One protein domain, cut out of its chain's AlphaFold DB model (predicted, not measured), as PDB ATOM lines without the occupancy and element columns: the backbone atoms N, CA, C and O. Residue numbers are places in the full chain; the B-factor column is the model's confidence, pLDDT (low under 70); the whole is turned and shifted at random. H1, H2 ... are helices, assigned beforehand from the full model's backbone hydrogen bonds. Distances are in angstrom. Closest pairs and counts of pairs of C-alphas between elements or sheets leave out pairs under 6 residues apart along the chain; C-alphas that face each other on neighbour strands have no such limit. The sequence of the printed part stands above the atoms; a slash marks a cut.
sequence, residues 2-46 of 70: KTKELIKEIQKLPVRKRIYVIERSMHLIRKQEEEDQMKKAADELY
ATOM      1  N   LYS A   2     -13.677  25.027   0.675       89.88
ATOM      2  CA  LYS A   2     -12.502  25.681   1.270       89.88
ATOM      3  C   LYS A   2     -12.160  25.005   2.603       89.88
ATOM      4  O   LYS A   2     -13.063  24.550   3.298       89.88
ATOM      5  N   THR A   3     -10.894  25.000   3.028       91.75
ATOM      6  CA  THR A   3     -10.463  24.418   4.323       91.75
ATOM      7  C   THR A   3     -11.290  24.939   5.504       91.75
ATOM      8  O   THR A   3     -11.662  24.188   6.402       91.75
ATOM      9  N   LYS A   4     -11.671  26.223   5.460       94.06
ATOM     10  CA  LYS A   4     -12.552  26.852   6.454       94.06
ATOM     11  C   LYS A   4     -13.951  26.221   6.518       94.06
ATOM     12  O   LYS A   4     -14.532  26.164   7.594       94.06
ATOM     13  N   GLU A   5     -14.498  25.768   5.392       95.50
ATOM     14  CA  GLU A   5     -15.803  25.093   5.334       95.50
ATOM     15  C   GLU A   5     -15.704  23.682   5.914       95.50
ATOM     16  O   GLU A   5     -16.529  23.314   6.741       95.50
ATOM     17  N   LEU A   6     -14.644  22.935   5.585       93.94
ATOM     18  CA  LEU A   6     -14.389  21.610   6.159       93.94
ATOM     19  C   LEU A   6     -14.299  21.663   7.694       93.94
ATOM     20  O   LEU A   6     -14.932  20.864   8.377       93.94
ATOM     21  N   ILE A   7     -13.557  22.635   8.242       94.12
ATOM     22  CA  ILE A   7     -13.425  22.811   9.698       94.12
ATOM     23  C   ILE A   7     -14.789  23.098  10.337       94.12
ATOM     24  O   ILE A   7     -15.114  22.505  11.366       94.12
ATOM     25  N   LYS A   8     -15.608  23.960   9.720       95.88
ATOM     26  CA  LYS A   8     -16.969  24.237  10.201       95.88
ATOM     27  C   LYS A   8     -17.836  22.980  10.208       95.88
ATOM     28  O   LYS A   8     -18.554  22.754  11.177       95.88
ATOM     29  N   GLU A   9     -17.753  22.147   9.175       95.44
ATOM     30  CA  GLU A   9     -18.506  20.889   9.133       95.44
ATOM     31  C   GLU A   9     -18.015  19.878  10.180       95.44
ATOM     32  O   GLU A   9     -18.831  19.254  10.854       95.44
ATOM     33  N   ILE A  10     -16.703  19.775  10.415       95.19
ATOM     34  CA  ILE A  10     -16.147  18.930  11.487       95.19
ATOM     35  C   ILE A  10     -16.629  19.411  12.862       95.19
ATOM     36  O   ILE A  10     -16.982  18.598  13.714       95.19
ATOM     37  N   GLN A  11     -16.694  20.725  13.090       95.38
ATOM     38  CA  GLN A  11     -17.153  21.290  14.362       95.38
ATOM     39  C   GLN A  11     -18.612  20.948  14.683       95.38
ATOM     40  O   GLN A  11     -18.932  20.795  15.865       95.38
ATOM     41  N   LYS A  12     -19.461  20.776  13.659       97.19
ATOM     42  CA  LYS A  12     -20.868  20.363  13.796       97.19
ATOM     43  C   LYS A  12     -21.041  18.887  14.169       97.19
ATOM     44  O   LYS A  12     -22.140  18.480  14.536       97.19
ATOM     45  N   LEU A  13     -19.992  18.067  14.069       97.31
ATOM     46  CA  LEU A  13     -20.079  16.650  14.410       97.31
ATOM     47  C   LEU A  13     -20.244  16.438  15.929       97.31
ATOM     48  O   LEU A  13     -19.695  17.201  16.730       97.31
ATOM     49  N   PRO A  14     -20.910  15.343  16.348       98.19
ATOM     50  CA  PRO A  14     -20.902  14.902  17.739       98.19
ATOM     51  C   PRO A  14     -19.477  14.731  18.272       98.19
ATOM     52  O   PRO A  14     -18.586  14.296  17.539       98.19
ATOM     53  N   VAL A  15     -19.278  14.989  19.569       96.44
ATOM     54  CA  VAL A  15     -17.959  14.955  20.234       96.44
ATOM     55  C   VAL A  15     -17.174  13.686  19.895       96.44
ATOM     56  O   VAL A  15     -16.026  13.781  19.470       96.44
ATOM     57  N   ARG A  16     -17.815  12.511  19.972       97.62
ATOM     58  CA  ARG A  16     -17.191  11.218  19.647       97.62
ATOM     59  C   ARG A  16     -16.624  11.160  18.223       97.62
ATOM     60  O   ARG A  16     -15.542  10.627  18.019       97.62
ATOM     61  N   LYS A  17     -17.329  11.729  17.240       97.75
ATOM     62  CA  LYS A  17     -16.864  11.771  15.844       97.75
ATOM     63  C   LYS A  17     -15.725  12.772  15.654       97.75
ATOM     64  O   LYS A  17     -14.832  12.512  14.860       97.75
ATOM     65  N   ARG A  18     -15.719  13.887  16.394       97.62
ATOM     66  CA  ARG A  18     -14.604  14.850  16.366       97.62
ATOM     67  C   ARG A  18     -13.322  14.247  16.933       97.62
ATOM     68  O   ARG A  18     -12.276  14.399  16.317       97.62
ATOM     69  N   ILE A  19     -13.422  13.524  18.053       97.12
ATOM     70  CA  ILE A  19     -12.290  12.793  18.644       97.12
ATOM     71  C   ILE A  19     -11.731  11.785  17.635       97.12
ATOM     72  O   ILE A  19     -10.539  11.812  17.356       97.12
ATOM     73  N   TYR A  20     -12.601  10.995  17.000       97.88
ATOM     74  CA  TYR A  20     -12.182  10.039  15.974       97.88
ATOM     75  C   TYR A  20     -11.412  10.696  14.814       97.88
ATOM     76  O   TYR A  20     -10.401  10.165  14.363       97.88
ATOM     77  N   VAL A  21     -11.868  11.858  14.328       97.31
ATOM     78  CA  VAL A  21     -11.158  12.596  13.267       97.31
ATOM     79  C   VAL A  21      -9.758  12.995  13.733       97.31
ATOM     80  O   VAL A  21      -8.803  12.780  12.996       97.31
ATOM     81  N   ILE A  22      -9.623  13.515  14.956       96.19
ATOM     82  CA  ILE A  22      -8.328  13.911  15.527       96.19
ATOM     83  C   ILE A  22      -7.389  12.703  15.628       96.19
ATOM     84  O   ILE A  22      -6.263  12.766  15.139       96.19
ATOM     85  N   GLU A  23      -7.856  11.593  16.200       97.81
ATOM     86  CA  GLU A  23      -7.064  10.365  16.349       97.81
ATOM     87  C   GLU A  23      -6.611   9.821  14.995       97.81
ATOM     88  O   GLU A  23      -5.437   9.495  14.805       97.81
ATOM     89  N   ARG A  24      -7.529   9.767  14.023       97.81
ATOM     90  CA  ARG A  24      -7.213   9.281  12.682       97.81
ATOM     91  C   ARG A  24      -6.213  10.192  11.980       97.81
ATOM     92  O   ARG A  24      -5.297   9.681  11.343       97.81
ATOM     93  N   SER A  25      -6.358  11.510  12.113       97.12
ATOM     94  CA  SER A  25      -5.401  12.477  11.570       97.12
ATOM     95  C   SER A  25      -4.015  12.310  12.194       97.12
ATOM     96  O   SER A  25      -3.040  12.226  11.457       97.12
ATOM     97  N   MET A  26      -3.918  12.189  13.521       97.81
ATOM     98  CA  MET A  26      -2.637  11.961  14.202       97.81
ATOM     99  C   MET A  26      -1.974  10.652  13.767       97.81
ATOM    100  O   MET A  26      -0.770  10.625  13.533       97.81
ATOM    101  N   HIS A  27      -2.751   9.575  13.638       98.12
ATOM    102  CA  HIS A  27      -2.237   8.290  13.169       98.12
ATOM    103  C   HIS A  27      -1.666   8.383  11.749       98.12
ATOM    104  O   HIS A  27      -0.590   7.854  11.494       98.12
ATOM    105  N   LEU A  28      -2.363   9.068  10.837       98.06
ATOM    106  CA  LEU A  28      -1.897   9.233   9.460       98.06
ATOM    107  C   LEU A  28      -0.629  10.088   9.371       98.06
ATOM    108  O   LEU A  28       0.252   9.750   8.591       98.06
ATOM    109  N   ILE A  29      -0.518  11.145  10.182       97.88
ATOM    110  CA  ILE A  29       0.694  11.977  10.243       97.88
ATOM    111  C   ILE A  29       1.894  11.133  10.683       97.88
ATOM    112  O   ILE A  29       2.896  11.103   9.982       97.88
ATOM    113  N   ARG A  30       1.763  10.383  11.785       97.56
ATOM    114  CA  ARG A  30       2.848   9.518  12.280       97.56
ATOM    115  C   ARG A  30       3.247   8.455  11.266       97.56
ATOM    116  O   ARG A  30       4.427   8.241  11.040       97.56
ATOM    117  N   LYS A  31       2.262   7.819  10.628       98.00
ATOM    118  CA  LYS A  31       2.525   6.814   9.597       98.00
ATOM    119  C   LYS A  31       3.309   7.405   8.418       98.00
ATOM    120  O   LYS A  31       4.233   6.764   7.937       98.00
ATOM    121  N   GLN A  32       2.954   8.610   7.971       97.88
ATOM    122  CA  GLN A  32       3.696   9.290   6.909       97.88
ATOM    123  C   GLN A  32       5.135   9.597   7.343       97.88
ATOM    124  O   GLN A  32       6.060   9.348   6.582       97.88
ATOM    125  N   GLU A  33       5.330  10.087   8.570       97.50
ATOM    126  CA  GLU A  33       6.667  10.357   9.116       97.50
ATOM    127  C   GLU A  33       7.528   9.084   9.194       97.50
ATOM    128  O   GLU A  33       8.704   9.123   8.842       97.50
ATOM    129  N   GLU A  34       6.950   7.954   9.613       97.50
ATOM    130  CA  GLU A  34       7.627   6.649   9.637       97.50
ATOM    131  C   GLU A  34       8.025   6.185   8.225       97.50
ATOM    132  O   GLU A  34       9.158   5.751   8.010       97.50
ATOM    133  N   GLU A  35       7.121   6.303   7.248       97.81
ATOM    134  CA  GLU A  35       7.397   5.961   5.847       97.81
ATOM    135  C   GLU A  35       8.500   6.853   5.251       97.81
ATOM    136  O   GLU A  35       9.408   6.348   4.588       97.81
ATOM    137  N   ASP A  36       8.472   8.157   5.536       98.06
ATOM    138  CA  ASP A  36       9.481   9.111   5.071       98.06
ATOM    139  C   ASP A  36      10.855   8.844   5.704       98.06
ATOM    140  O   ASP A  36      11.878   8.906   5.017       98.06
ATOM    141  N   GLN A  37      10.900   8.501   6.996       98.12
ATOM    142  CA  GLN A  37      12.139   8.105   7.674       98.12
ATOM    143  C   GLN A  37      12.725   6.827   7.078       98.12
ATOM    144  O   GLN A  37      13.925   6.769   6.812       98.12
ATOM    145  N   MET A  38      11.886   5.818   6.835       97.44
ATOM    146  CA  MET A  38      12.335   4.556   6.254       97.44
ATOM    147  C   MET A  38      12.841   4.750   4.824       97.44
ATOM    148  O   MET A  38      13.869   4.186   4.457       97.44
ATOM    149  N   LYS A  39      12.168   5.598   4.039       98.25
ATOM    150  CA  LYS A  39      12.636   5.979   2.707       98.25
ATOM    151  C   LYS A  39      13.995   6.668   2.771       98.25
ATOM    152  O   LYS A  39      14.898   6.275   2.046       98.25
ATOM    153  N   LYS A  40      14.158   7.650   3.659       98.12
ATOM    154  CA  LYS A  40      15.428   8.363   3.817       98.12
ATOM    155  C   LYS A  40      16.570   7.412   4.188       98.12
ATOM    156  O   LYS A  40      17.631   7.496   3.589       98.12
ATOM    157  N   ALA A  41      16.338   6.496   5.127       97.50
ATOM    158  CA  ALA A  41      17.332   5.493   5.501       97.50
ATOM    159  C   ALA A  41      17.686   4.561   4.329       97.50
ATOM    160  O   ALA A  41      18.847   4.212   4.152       97.50
ATOM    161  N   ALA A  42      16.699   4.169   3.515       97.62
ATOM    162  CA  ALA A  42      16.939   3.359   2.325       97.62
ATOM    163  C   ALA A  42      17.736   4.118   1.252       97.62
ATOM    164  O   ALA A  42      18.649   3.541   0.667       97.62
ATOM    165  N   ASP A  43      17.419   5.394   1.025       97.88
ATOM    166  CA  ASP A  43      18.141   6.255   0.085       97.88
ATOM    167  C   ASP A  43      19.598   6.464   0.549       97.88
ATOM    168  O   ASP A  43      20.517   6.350  -0.256       97.88
ATOM    169  N   GLU A  44      19.827   6.690   1.849       96.81
ATOM    170  CA  GLU A  44      21.176   6.797   2.435       96.81
ATOM    171  C   GLU A  44      21.970   5.490   2.277       96.81
ATOM    172  O   GLU A  44      23.081   5.511   1.753       96.81
ATOM    173  N   LEU A  45      21.379   4.342   2.629       96.06
ATOM    174  CA  LEU A  45      22.026   3.038   2.450       96.06
ATOM    175  C   LEU A  45      22.353   2.752   0.983       96.06
ATOM    176  O   LEU A  45      23.404   2.196   0.682       96.06
ATOM    177  N   TYR A  46      21.452   3.096   0.063       96.06
ATOM    178  CA  TYR A  46      21.672   2.883  -1.363       96.06
ATOM    179  C   TYR A  46      22.901   3.647  -1.871       96.06
ATOM    180  O   TYR A  46      23.725   3.071  -2.581       96.06
TER     181      TYR A  46
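What this domain is: This is residues 2 to 46 of the 70 residues of an uncharacterized protein of Bacteroidetes bacterium (UniProt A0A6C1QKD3). One long helix, H2, makes most of the length, and a much shorter helix, H1, joins it at one end through a tight turn, so that the two form a lopsided V with its corner at residues 12 to 14. Most of H2, residues 22 to 46, sticks out free, and so do residues 2 to 9 at the other tip of the V. The printed part has 45 residues with two named helices, H1 then H2 along the chain, and no named strand; its class is all helix. It is extended, with a radius of gyration of the C-alphas of 16.0 A, and spans 48 by 24 by 5 A.

Where its parts are: Find C-alpha 15 at (-17.959, 14.955, 20.234); from there H2, residues 15 to 46, runs 46.7 A to C-alpha 46 at (21.672, 2.883, -1.363). Then go back to C-alpha 3 at (-10.463, 24.418, 4.323), where H1, residues 3 to 11, begins; it measures 12.5 A from first to last C-alpha.

How they stand to each other: Look where H1 ends and H2 begins: the two helices are close but not clearly touching, with 2 pairs of C-alphas within 8 A. Their closest C-alphas are those of Ile 10 and Arg 18, 6.5 A apart. Their lines stand at a steep tilt of 50 degrees, and they run opposite ways. Their centres are 22.3 A apart. Within H1 and H2 every O i to N i+4 pair is within hydrogen-bond range.

The domain as a whole: The C-alphas of Lys 12 and Tyr 46 are the two farthest apart, at 48.4 A. The link from H1 to H2 is tight, with 3 residues. The printed part has no cut from residue 2 to residue 46. In the B-factor column its mean pLDDT is 96.8, and no printed residue is under 70.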